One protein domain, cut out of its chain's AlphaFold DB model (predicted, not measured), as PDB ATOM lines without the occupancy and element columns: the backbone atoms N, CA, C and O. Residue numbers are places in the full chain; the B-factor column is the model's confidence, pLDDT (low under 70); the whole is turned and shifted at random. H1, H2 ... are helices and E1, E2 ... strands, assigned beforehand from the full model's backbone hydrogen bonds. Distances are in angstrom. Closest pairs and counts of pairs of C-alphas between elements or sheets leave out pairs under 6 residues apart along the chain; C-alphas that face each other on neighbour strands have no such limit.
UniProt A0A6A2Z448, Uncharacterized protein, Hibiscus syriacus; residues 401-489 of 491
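This is residues 401 to 489 of the 491 residues of an uncharacterized protein of Hibiscus syriacus (UniProt A0A6A2Z448). A strongly twisted wall of four strands has both helices over the same face: H2 runs across it, while H1 stands up from it beside H2. E3, the longest strand, bends by 56 degrees at residue 474. The printed part has 89 residues, with two named helices and four named strands in the order E1 H1 H2 E2 E3 E4; the class is mixed, helices and strands, and the mixed sheet runs E1 E2 E3 E4. It is compact, with a radius of gyration of the C-alphas of 12.6 A and spans of 35 by 28 by 17 A.

Inner strands E2, residues 449 to 455, and E3, residues 471 to 479, form an antiparallel hairpin, with N 451 and O 476 within hydrogen-bond range at 2.8 A. Edge strand E4, residues 483 to 488, forms another with E3, N 477 and O 485 being 2.9 A apart. E2, E3 and E4 make a meander, each the antiparallel neighbour of the one before. Edge strand E1, residues 403 to 406, is parallel to E2, with N 405 and O 450 at 2.9 A. H2, residues 434 to 444, makes two layers with the sheet, a helix on one face, at a height of 8.8 A; it runs across the strands, at 65 degrees to E3 on the local plane, and their closest C-alphas are those of Ala 441 and Ala 479, 5.9 A apart. H1, residues 407 to 415, is on the same face and stands up from the sheet, its line rising 75 degrees; the closest C-alphas of H1 and E2, those of Tyr 407 and Tyr 454, are 5.5 A apart. H1 and H2 only just touch, with 3 pairs of C-alphas within 8 A, the closest those of Leu 414 and His 436 at 7.2 A, and are about perpendicular at 78 degrees. E1, H1, H2 and E2 form a strand-helix-strand unit, parallel neighbour strands with helices between, whose crossover is right-handed. Every O i to N i+4 pair is within hydrogen-bond range in H1, and 6 of 7 in H2.

E1 begins at C-alpha 403 (19.114, 133.997, 20.548), and E4 ends at C-alpha 488 (7.530, 123.027, 13.106). E3 is 23.1 A long, E2 17.8 A, E4 16.9 A, H2 14.7 A, H1 12.3 A and E1 10.3 A.

The C-alphas farthest apart, those of Asp 419 and Tyr 462, are 37.6 A apart. The printed part has no cut; the links H1 to H2 and E2 to E3 are long. The pLDDT is under 70 at residues 418 to 421, 423 to 425 and 482 to 489.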
ATOM      1  N   SER A 401      22.519 138.535  15.645       85.81
ATOM      2  CA  SER A 401      22.345 137.103  15.853       85.81
ATOM      3  C   SER A 401      20.990 136.802  16.500       85.81
ATOM      4  O   SER A 401      20.438 137.619  17.240       85.81
ATOM      5  N   PHE A 402      20.485 135.599  16.246       87.75
ATOM      6  CA  PHE A 402      19.303 135.061  16.911       87.75
ATOM      7  C   PHE A 402      19.712 134.430  18.236       87.75
ATOM      8  O   PHE A 402      20.630 133.608  18.255       87.75
ATOM      9  N   ASP A 403      19.014 134.773  19.315       91.19
ATOM     10  CA  ASP A 403      19.114 133.997  20.548       91.19
ATOM     11  C   ASP A 403      18.304 132.713  20.395       91.19
ATOM     12  O   ASP A 403      17.211 132.719  19.827       91.19
ATOM     13  N   LYS A 404      18.852 131.600  20.878       93.50
ATOM     14  CA  LYS A 404      18.194 130.293  20.864       93.50
ATOM     15  C   LYS A 404      18.031 129.838  22.300       93.50
ATOM     16  O   LYS A 404      19.032 129.722  23.000       93.50
ATOM     17  N   ILE A 405      16.795 129.596  22.714       94.56
ATOM     18  CA  ILE A 405      16.467 129.154  24.070       94.56
ATOM     19  C   ILE A 405      15.476 128.003  24.039       94.56
ATOM     20  O   ILE A 405      14.593 127.946  23.183       94.56
ATOM     21  N   SER A 406      15.588 127.097  24.995       93.75
ATOM     22  CA  SER A 406      14.576 126.067  25.209       93.75
ATOM     23  C   SER A 406      13.307 126.668  25.824       93.75
ATOM     24  O   SER A 406      13.339 127.688  26.520       93.75
ATOM     25  N   TYR A 407      12.165 126.002  25.642       92.56
ATOM     26  CA  TYR A 407      10.922 126.356  26.336       92.56
ATOM     27  C   TYR A 407      11.111 126.376  27.863       92.56
ATOM     28  O   TYR A 407      10.543 127.226  28.549       92.56
ATOM     29  N   ARG A 408      11.947 125.479  28.404       91.88
ATOM     30  CA  ARG A 408      12.275 125.431  29.836       91.88
ATOM     31  C   ARG A 408      12.941 126.719  30.307       91.88
ATOM     32  O   ARG A 408      12.473 127.323  31.268       91.88
ATOM     33  N   GLU A 409      13.982 127.159  29.607       92.94
ATOM     34  CA  GLU A 409      14.674 128.414  29.914       92.94
ATOM     35  C   GLU A 409      13.735 129.614  29.781       92.94
ATOM     36  O   GLU A 409      13.728 130.488  30.646       92.94
ATOM     37  N   ALA A 410      12.884 129.630  28.748       92.38
ATOM     38  CA  ALA A 410      11.887 130.679  28.567       92.38
ATOM     39  C   ALA A 410      10.947 130.784  29.782       92.38
ATOM     40  O   ALA A 410      10.728 131.879  30.301       92.38
ATOM     41  N   VAL A 411      10.437 129.653  30.285       90.75
ATOM     42  CA  VAL A 411       9.584 129.610  31.484       90.75
ATOM     43  C   VAL A 411      10.352 130.053  32.736       90.75
ATOM     44  O   VAL A 411       9.828 130.812  33.550       90.75
ATOM     45  N   GLU A 412      11.606 129.633  32.902       90.88
ATOM     46  CA  GLU A 412      12.428 130.039  34.046       90.88
ATOM     47  C   GLU A 412      12.718 131.541  34.069       90.88
ATOM     48  O   GLU A 412      12.675 132.154  35.139       90.88
ATOM     49  N   ILE A 413      12.993 132.134  32.906       90.94
ATOM     50  CA  ILE A 413      13.196 133.576  32.747       90.94
ATOM     51  C   ILE A 413      11.913 134.322  33.099       90.94
ATOM     52  O   ILE A 413      11.942 135.222  33.935       90.94
ATOM     53  N   LEU A 414      10.784 133.915  32.516       88.94
ATOM     54  CA  LEU A 414       9.487 134.557  32.737       88.94
ATOM     55  C   LEU A 414       9.041 134.473  34.204       88.94
ATOM     56  O   LEU A 414       8.457 135.422  34.716       88.94
ATOM     57  N   ARG A 415       9.377 133.388  34.916       86.25
ATOM     58  CA  ARG A 415       9.082 133.233  36.352       86.25
ATOM     59  C   ARG A 415       9.911 134.160  37.247       86.25
ATOM     60  O   ARG A 415       9.487 134.470  38.355       86.25
ATOM     61  N   LYS A 416      11.105 134.569  36.805       85.69
ATOM     62  CA  LYS A 416      12.001 135.452  37.572       85.69
ATOM     63  C   LYS A 416      11.606 136.924  37.490       85.69
ATOM     64  O   LYS A 416      12.197 137.714  38.216       85.69
ATOM     65  N   VAL A 417      10.663 137.293  36.622       82.94
ATOM     66  CA  VAL A 417      10.232 138.681  36.423       82.94
ATOM     67  C   VAL A 417       9.341 139.106  37.595       82.94
ATOM     68  O   VAL A 417       8.199 138.649  37.670       82.94
ATOM     69  N   PRO A 418       9.817 139.967  38.514       64.25
ATOM     70  CA  PRO A 418       8.968 140.540  39.548       64.25
ATOM     71  C   PRO A 418       8.070 141.606  38.896       64.25
ATOM     72  O   PRO A 418       8.483 142.273  37.948       64.25
ATOM     73  N   ASP A 419       6.845 141.775  39.389       56.94
ATOM     74  CA  ASP A 419       5.952 142.904  39.067       56.94
ATOM     75  C   ASP A 419       5.320 142.986  37.659       56.94
ATOM     76  O   ASP A 419       4.585 143.936  37.386       56.94
ATOM     77  N   LYS A 420       5.483 141.990  36.773       58.44
ATOM     78  CA  LYS A 420       4.605 141.846  35.591       58.44
ATOM     79  C   LYS A 420       3.536 140.788  35.862       58.44
ATOM     80  O   LYS A 420       3.795 139.592  35.764       58.44
ATOM     81  N   ALA A 421       2.325 141.236  36.186       58.09
ATOM     82  CA  ALA A 421       1.141 140.384  36.178       58.09
ATOM     83  C   ALA A 421       0.802 140.035  34.721       58.09
ATOM     84  O   ALA A 421       0.079 140.771  34.055       58.09
ATOM     85  N   PHE A 422       1.380 138.952  34.202       73.25
ATOM     86  CA  PHE A 422       0.877 138.350  32.972       73.25
ATOM     87  C   PHE A 422      -0.551 137.855  33.227       73.25
ATOM     88  O   PHE A 422      -0.817 137.272  34.282       73.25
ATOM     89  N   GLU A 423      -1.467 138.074  32.280       62.47
ATOM     90  CA  GLU A 423      -2.874 137.671  32.443       62.47
ATOM     91  C   GLU A 423      -3.022 136.151  32.643       62.47
ATOM     92  O   GLU A 423      -3.921 135.688  33.346       62.47
ATOM     93  N   ALA A 424      -2.111 135.365  32.060       65.38
ATOM     94  CA  ALA A 424      -2.080 133.913  32.178       65.38
ATOM     95  C   ALA A 424      -0.999 133.444  33.160       65.38
ATOM     96  O   ALA A 424       0.170 133.818  33.052       65.38
ATOM     97  N   GLN A 425      -1.373 132.544  34.075       66.62
ATOM     98  CA  GLN A 425      -0.415 131.915  34.979       66.62
ATOM     99  C   GLN A 425       0.574 131.041  34.201       66.62
ATOM    100  O   GLN A 425       0.196 130.128  33.464       66.62
ATOM    101  N   LEU A 426       1.859 131.313  34.401       75.50
ATOM    102  CA  LEU A 426       2.943 130.577  33.775       75.50
ATOM    103  C   LEU A 426       3.126 129.219  34.472       75.50
ATOM    104  O   LEU A 426       3.589 129.155  35.612       75.50
ATOM    105  N   GLN A 427       2.781 128.129  33.785       74.31
ATOM    106  CA  GLN A 427       3.001 126.760  34.253       74.31
ATOM    107  C   GLN A 427       3.622 125.903  33.149       74.31
ATOM    108  O   GLN A 427       3.421 126.147  31.957       74.31
ATOM    109  N   TRP A 428       4.386 124.884  33.552       80.75
ATOM    110  CA  TRP A 428       4.923 123.902  32.613       80.75
ATOM    111  C   TRP A 428       3.782 123.200  31.869       80.75
ATOM    112  O   TRP A 428       2.822 122.755  32.491       80.75
ATOM    113  N   GLY A 429       3.897 123.085  30.544       80.31
ATOM    114  CA  GLY A 429       2.865 122.452  29.718       80.31
ATOM    115  C   GLY A 429       1.741 123.395  29.281       80.31
ATOM    116  O   GLY A 429       0.797 122.937  28.648       80.31
ATOM    117  N   VAL A 430       1.849 124.699  29.563       83.31
ATOM    118  CA  VAL A 430       0.944 125.738  29.044       83.31
ATOM    119  C   VAL A 430       1.621 126.469  27.875       83.31
ATOM    120  O   VAL A 430       2.814 126.788  27.960       83.31
ATOM    121  N   PRO A 431       0.917 126.742  26.759       83.69
ATOM    122  CA  PRO A 431       1.491 127.490  25.644       83.69
ATOM    123  C   PRO A 431       1.870 128.916  26.062       83.69
ATOM    124  O   PRO A 431       1.160 129.573  26.822       83.69
ATOM    125  N   LEU A 432       2.988 129.424  25.533       86.94
ATOM    126  CA  LEU A 432       3.391 130.811  25.766       86.94
ATOM    127  C   LEU A 432       2.401 131.768  25.086       86.94
ATOM    128  O   LEU A 432       2.083 131.620  23.904       86.94
ATOM    129  N   THR A 433       1.920 132.762  25.833       86.19
ATOM    130  CA  THR A 433       0.994 133.771  25.315       86.19
ATOM    131  C   THR A 433       1.721 134.786  24.441       86.19
ATOM    132  O   THR A 433       2.952 134.850  24.365       86.19
ATOM    133  N   ALA A 434       0.940 135.639  23.778       83.25
ATOM    134  CA  ALA A 434       1.485 136.751  23.024       83.25
ATOM    135  C   ALA A 434       2.366 137.680  23.861       83.25
ATOM    136  O   ALA A 434       3.377 138.156  23.352       83.25
ATOM    137  N   GLU A 435       1.978 137.908  25.108       86.00
ATOM    138  CA  GLU A 435       2.664 138.791  26.043       86.00
ATOM    139  C   GLU A 435       3.996 138.198  26.488       86.00
ATOM    140  O   GLU A 435       5.007 138.895  26.460       86.00
ATOM    141  N   HIS A 436       4.021 136.895  26.798       87.75
ATOM    142  CA  HIS A 436       5.244 136.172  27.158       87.75
ATOM    143  C   HIS A 436       6.292 136.258  26.043       87.75
ATOM    144  O   HIS A 436       7.450 136.593  26.282       87.75
ATOM    145  N   LEU A 437       5.872 135.990  24.803       88.44
ATOM    146  CA  LEU A 437       6.757 136.028  23.640       88.44
ATOM    147  C   LEU A 437       7.271 137.445  23.359       88.44
ATOM    148  O   LEU A 437       8.458 137.624  23.089       88.44
ATOM    149  N   SER A 438       6.395 138.452  23.440       87.25
ATOM    150  CA  SER A 438       6.795 139.851  23.269       87.25
ATOM    151  C   SER A 438       7.773 140.284  24.359       87.25
ATOM    152  O   SER A 438       8.776 140.903  24.034       87.25
ATOM    153  N   TYR A 439       7.563 139.895  25.621       89.25
ATOM    154  CA  TYR A 439       8.491 140.200  26.715       89.25
ATOM    155  C   TYR A 439       9.902 139.662  26.448       89.25
ATOM    156  O   TYR A 439      10.890 140.385  26.586       89.25
ATOM    157  N   LEU A 440      10.005 138.398  26.023       90.31
ATOM    158  CA  LEU A 440      11.294 137.783  25.713       90.31
ATOM    159  C   LEU A 440      12.019 138.554  24.599       90.31
ATOM    160  O   LEU A 440      13.194 138.885  24.750       90.31
ATOM    161  N   ALA A 441      11.321 138.895  23.513       88.81
ATOM    162  CA  ALA A 441      11.930 139.576  22.369       88.81
ATOM    163  C   ALA A 441      12.233 141.063  22.630       88.81
ATOM    164  O   ALA A 441      13.303 141.548  22.261       88.81
ATOM    165  N   ASP A 442      11.290 141.792  23.234       87.19
ATOM    166  CA  ASP A 442      11.318 143.252  23.366       87.19
ATOM    167  C   ASP A 442      12.042 143.725  24.629       87.19
ATOM    168  O   ASP A 442      12.841 144.659  24.557       87.19
ATOM    169  N   ASP A 443      11.784 143.098  25.779       87.94
ATOM    170  CA  ASP A 443      12.295 143.561  27.072       87.94
ATOM    171  C   ASP A 443      13.598 142.850  27.463       87.94
ATOM    172  O   ASP A 443      14.568 143.512  27.847       87.94
ATOM    173  N   HIS A 444      13.633 141.516  27.353       90.38
ATOM    174  CA  HIS A 444      14.756 140.706  27.834       90.38
ATOM    175  C   HIS A 444      15.924 140.668  26.838       90.38
ATOM    176  O   HIS A 444      17.014 141.154  27.136       90.38
ATOM    177  N   TYR A 445      15.719 140.087  25.652       89.62
ATOM    178  CA  TYR A 445      16.796 139.845  24.681       89.62
ATOM    179  C   TYR A 445      17.047 141.024  23.735       89.62
ATOM    180  O   TYR A 445      18.162 141.191  23.228       89.62
ATOM    181  N   LYS A 446      16.026 141.864  23.504       88.56
ATOM    182  CA  LYS A 446      16.072 143.033  22.604       88.56
ATOM    183  C   LYS A 446      16.555 142.677  21.194       88.56
ATOM    184  O   LYS A 446      17.222 143.477  20.531       88.56
ATOM    185  N   ARG A 447      16.262 141.458  20.744       86.62
ATOM    186  CA  ARG A 447      16.617 140.903  19.431       86.62
ATOM    187  C   ARG A 447      15.718 139.700  19.114       86.62
ATOM    188  O   ARG A 447      14.950 139.289  19.983       86.62
ATOM    189  N   PRO A 448      15.747 139.159  17.885       87.31
ATOM    190  CA  PRO A 448      14.974 137.969  17.550       87.31
ATOM    191  C   PRO A 448      15.372 136.751  18.395       87.31
ATOM    192  O   PRO A 448      16.558 136.453  18.540       87.31
ATOM    193  N   VAL A 449      14.372 136.034  18.908       89.88
ATOM    194  CA  VAL A 449      14.541 134.851  19.763       89.88
ATOM    195  C   VAL A 449      13.861 133.654  19.110       89.88
ATOM    196  O   VAL A 449      12.719 133.749  18.662       89.88
ATOM    197  N   ILE A 450      14.564 132.527  19.066       91.62
ATOM    198  CA  ILE A 450      14.058 131.217  18.669       91.62
ATOM    199  C   ILE A 450      13.858 130.402  19.941       91.62
ATOM    200  O   ILE A 450      14.817 130.105  20.652       91.62
ATOM    201  N   ILE A 451      12.613 130.035  20.214       91.94
ATOM    202  CA  ILE A 451      12.240 129.173  21.332       91.94
ATOM    203  C   ILE A 451      12.022 127.774  20.775       91.94
ATOM    204  O   ILE A 451      11.244 127.637  19.836       91.94
ATOM    205  N   TYR A 452      12.686 126.753  21.310       92.44
ATOM    206  CA  TYR A 452      12.593 125.370  20.826       92.44
ATOM    207  C   TYR A 452      12.278 124.375  21.959       92.44
ATOM    208  O   TYR A 452      12.186 124.771  23.121       92.44
ATOM    209  N   ASP A 453      12.046 123.103  21.621       91.88
ATOM    210  CA  ASP A 453      11.711 122.012  22.556       91.88
ATOM    211  C   ASP A 453      10.454 122.278  23.394       91.88
ATOM    212  O   ASP A 453      10.446 122.234  24.627       91.88
ATOM    213  N   TYR A 454       9.349 122.570  22.707       91.56
ATOM    214  CA  TYR A 454       8.056 122.746  23.368       91.56
ATOM    215  C   TYR A 454       7.530 121.418  23.935       91.56
ATOM    216  O   TYR A 454       7.774 120.361  23.351       91.56
ATOM    217  N   PRO A 455       6.735 121.447  25.021       91.50
ATOM    218  CA  PRO A 455       6.059 120.261  25.529       91.50
ATOM    219  C   PRO A 455       5.148 119.635  24.470       91.50
ATOM    220  O   PRO A 455       4.406 120.342  23.784       91.50
ATOM    221  N   LYS A 456       5.131 118.301  24.396       89.12
ATOM    222  CA  LYS A 456       4.281 117.554  23.453       89.12
ATOM    223  C   LYS A 456       2.808 117.977  23.500       89.12
ATOM    224  O   LYS A 456       2.162 118.078  22.465       89.12
ATOM    225  N   ALA A 457       2.288 118.258  24.695       86.31
ATOM    226  CA  ALA A 457       0.877 118.579  24.914       86.31
ATOM    227  C   ALA A 457       0.409 119.897  24.265       86.31
ATOM    228  O   ALA A 457      -0.789 120.080  24.078       86.31
ATOM    229  N   VAL A 458       1.324 120.818  23.930       84.62
ATOM    230  CA  VAL A 458       0.976 122.156  23.406       84.62
ATOM    231  C   VAL A 458       1.264 122.317  21.915       84.62
ATOM    232  O   VAL A 458       1.209 123.431  21.387       84.62
ATOM    233  N   LYS A 459       1.612 121.225  21.227       84.38
ATOM    234  CA  LYS A 459       1.959 121.221  19.804       84.38
ATOM    235  C   LYS A 459       1.159 120.162  19.037       84.38
ATOM    236  O   LYS A 459       0.644 119.226  19.644       84.38
ATOM    237  N   PRO A 460       1.020 120.320  17.707       79.50
ATOM    238  CA  PRO A 460       0.295 119.364  16.877       79.50
ATOM    239  C   PRO A 460       0.878 117.947  16.934       79.50
ATOM    240  O   PRO A 460       2.068 117.756  17.170       79.50
ATOM    241  N   PHE A 461       0.035 116.954  16.643       82.62
ATOM    242  CA  PHE A 461       0.386 115.533  16.734       82.62
ATOM    243  C   PHE A 461       1.502 115.089  15.770       82.62
ATOM    244  O   PHE A 461       2.154 114.085  16.034       82.62
ATOM    245  N   TYR A 462       1.702 115.804  14.658       80.50
ATOM    246  CA  TYR A 462       2.666 115.463  13.606       80.50
ATOM    247  C   TYR A 462       4.096 115.949  13.888       80.50
ATOM    248  O   TYR A 462       4.997 115.720  13.084       80.50
ATOM    249  N   VAL A 463       4.318 116.677  14.986       83.81
ATOM    250  CA  VAL A 463       5.657 117.167  15.328       83.81
ATOM    251  C   VAL A 463       6.485 116.022  15.907       83.81
ATOM    252  O   VAL A 463       6.007 115.279  16.765       83.81
ATOM    253  N   CYS A 464       7.736 115.906  15.462       87.81
ATOM    254  CA  CYS A 464       8.644 114.858  15.921       87.81
ATOM    255  C   CYS A 464       8.856 114.899  17.442       87.81
ATOM    256  O   CYS A 464       9.132 115.960  18.000       87.81
ATOM    257  N   LEU A 465       8.730 113.745  18.104       91.75
ATOM    258  CA  LEU A 465       9.030 113.590  19.528       91.75
ATOM    259  C   LEU A 465      10.547 113.543  19.722       91.75
ATOM    260  O   LEU A 465      11.224 112.795  19.022       91.75
ATOM    261  N   ASN A 466      11.060 114.322  20.670       91.56
ATOM    262  CA  ASN A 466      12.474 114.287  21.029       91.56
ATOM    263  C   ASN A 466      12.806 113.008  21.824       91.56
ATOM    264  O   ASN A 466      11.919 112.356  22.384       91.56
ATOM    265  N   ASP A 467      14.097 112.685  21.935       91.62
ATOM    266  CA  ASP A 467      14.592 111.498  22.659       91.62
ATOM    267  C   ASP A 467      14.214 111.485  24.153       91.62
ATOM    268  O   ASP A 467      14.206 110.436  24.795       91.62
ATOM    269  N   ASP A 468      13.869 112.647  24.717       89.50
ATOM    270  CA  ASP A 468      13.422 112.791  26.103       89.50
ATOM    271  C   ASP A 468      11.988 112.278  26.350       89.50
ATOM    272  O   ASP A 468      11.558 112.171  27.498       89.50
ATOM    273  N   GLY A 469      11.227 111.995  25.286       89.31
ATOM    274  CA  GLY A 469       9.837 111.547  25.339       89.31
ATOM    275  C   GLY A 469       8.824 112.585  25.843       89.31
ATOM    276  O   GLY A 469       7.632 112.272  25.929       89.31
ATOM    277  N   THR A 470       9.249 113.813  26.165       89.12
ATOM    278  CA  THR A 470       8.399 114.852  26.780       89.12
ATOM    279  C   THR A 470       8.284 116.126  25.947       89.12
ATOM    280  O   THR A 470       7.246 116.801  26.000       89.12
ATOM    281  N   THR A 471       9.305 116.443  25.153       91.88
ATOM    282  CA  THR A 471       9.347 117.611  24.271       91.88
ATOM    283  C   THR A 471       9.298 117.197  22.805       91.88
ATOM    284  O   THR A 471       9.451 116.027  22.454       91.88
ATOM    285  N   VAL A 472       8.996 118.157  21.935       90.88
ATOM    286  CA  VAL A 472       8.909 117.940  20.489       90.88
ATOM    287  C   VAL A 472       9.800 118.917  19.730       90.88
ATOM    288  O   VAL A 472       9.995 120.054  20.171       90.88
ATOM    289  N   ALA A 473      10.251 118.503  18.545       89.38
ATOM    290  CA  ALA A 473      11.070 119.265  17.603       89.38
ATOM    291  C   ALA A 473      10.279 120.406  16.915       89.38
ATOM    292  O   ALA A 473      10.163 120.494  15.690       89.38
ATOM    293  N   ALA A 474       9.703 121.301  17.718       87.12
ATOM    294  CA  ALA A 474       9.031 122.521  17.287       87.12
ATOM    295  C   ALA A 474       9.818 123.750  17.732       87.12
ATOM    296  O   ALA A 474      10.404 123.757  18.815       87.12
ATOM    297  N   PHE A 475       9.736 124.826  16.945       88.19
ATOM    298  CA  PHE A 475      10.301 126.109  17.340       88.19
ATOM    299  C   PHE A 475       9.414 127.300  16.972       88.19
ATOM    300  O   PHE A 475       8.708 127.321  15.968       88.19
ATOM    301  N   GLU A 476       9.447 128.344  17.787       85.88
ATOM    302  CA  GLU A 476       8.803 129.617  17.480       85.88
ATOM    303  C   GLU A 476       9.864 130.701  17.414       85.88
ATOM    304  O   GLU A 476      10.670 130.855  18.326       85.88
ATOM    305  N   MET A 477       9.862 131.459  16.323       85.00
ATOM    306  CA  MET A 477      10.701 132.635  16.174       85.00
ATOM    307  C   MET A 477       9.856 133.872  16.465       85.00
ATOM    308  O   MET A 477       8.853 134.142  15.797       85.00
ATOM    309  N   VAL A 478      10.274 134.654  17.453       86.44
ATOM    310  CA  VAL A 478       9.675 135.950  17.764       86.44
ATOM    311  C   VAL A 478      10.687 137.052  17.494       86.44
ATOM    312  O   VAL A 478      11.846 136.976  17.894       86.44
ATOM    313  N   ALA A 479      10.250 138.083  16.782       83.19
ATOM    314  CA  ALA A 479      11.027 139.280  16.531       83.19
ATOM    315  C   ALA A 479      10.410 140.483  17.271       83.19
ATOM    316  O   ALA A 479       9.182 140.546  17.423       83.19
ATOM    317  N   PRO A 480      11.241 141.455  17.693       82.81
ATOM    318  CA  PRO A 480      10.783 142.632  18.423       82.81
ATOM    319  C   PRO A 480       9.619 143.380  17.749       82.81
ATOM    320  O   PRO A 480       9.593 143.549  16.521       82.81
ATOM    321  N   LYS A 481       8.687 143.894  18.561       75.88
ATOM    322  CA  LYS A 481       7.407 144.529  18.197       75.88
ATOM    323  C   LYS A 481       6.403 143.588  17.521       75.88
ATOM    324  O   LYS A 481       5.707 143.982  16.583       75.88
ATOM    325  N   GLY A 482       6.316 142.349  18.003       57.25
ATOM    326  CA  GLY A 482       5.189 141.451  17.728       57.25
ATOM    327  C   GLY A 482       5.202 140.734  16.374       57.25
ATOM    328  O   GLY A 482       4.179 140.164  15.987       57.25
ATOM    329  N   ALA A 483       6.328 140.716  15.656       60.66
ATOM    330  CA  ALA A 483       6.465 139.861  14.480       60.66
ATOM    331  C   ALA A 483       6.704 138.418  14.945       60.66
ATOM    332  O   ALA A 483       7.788 138.073  15.408       60.66
ATOM    333  N   LYS A 484       5.669 137.579  14.855       57.56
ATOM    334  CA  LYS A 484       5.737 136.163  15.229       57.56
ATOM    335  C   LYS A 484       5.778 135.295  13.989       57.56
ATOM    336  O   LYS A 484       4.959 135.458  13.087       57.56
ATOM    337  N   MET A 485       6.691 134.341  13.990       56.72
ATOM    338  CA  MET A 485       6.846 133.342  12.953       56.72
ATOM    339  C   MET A 485       6.849 131.972  13.635       56.72
ATOM    340  O   MET A 485       7.737 131.654  14.423       56.72
ATOM    341  N   LYS A 486       5.810 131.174  13.386       55.84
ATOM    342  CA  LYS A 486       5.715 129.807  13.909       55.84
ATOM    343  C   LYS A 486       6.291 128.844  12.881       55.84
ATOM    344  O   LYS A 486       6.019 129.000  11.693       55.84
ATOM    345  N   SER A 487       7.053 127.860  13.335       56.53
ATOM    346  CA  SER A 487       7.545 126.784  12.484       56.53
ATOM    347  C   SER A 487       7.539 125.462  13.252       56.53
ATOM    348  O   SER A 487       7.583 125.420  14.481       56.53
ATOM    349  N   ALA A 488       7.423 124.358  12.536       52.88
ATOM    350  CA  ALA A 488       7.530 123.027  13.106       52.88
ATOM    351  C   ALA A 488       8.240 122.146  12.087       52.88
ATOM    352  O   ALA A 488       7.976 122.262  10.889       52.88
ATOM    353  N   LEU A 489       9.139 121.287  12.564       37.88
ATOM    354  CA  LEU A 489       9.711 120.242  11.733       37.88
ATOM    355  C   LEU A 489       8.754 119.052  11.770       37.88
ATOM    356  O   LEU A 489       8.477 118.485  12.828       37.88
TER     357      LEU A 489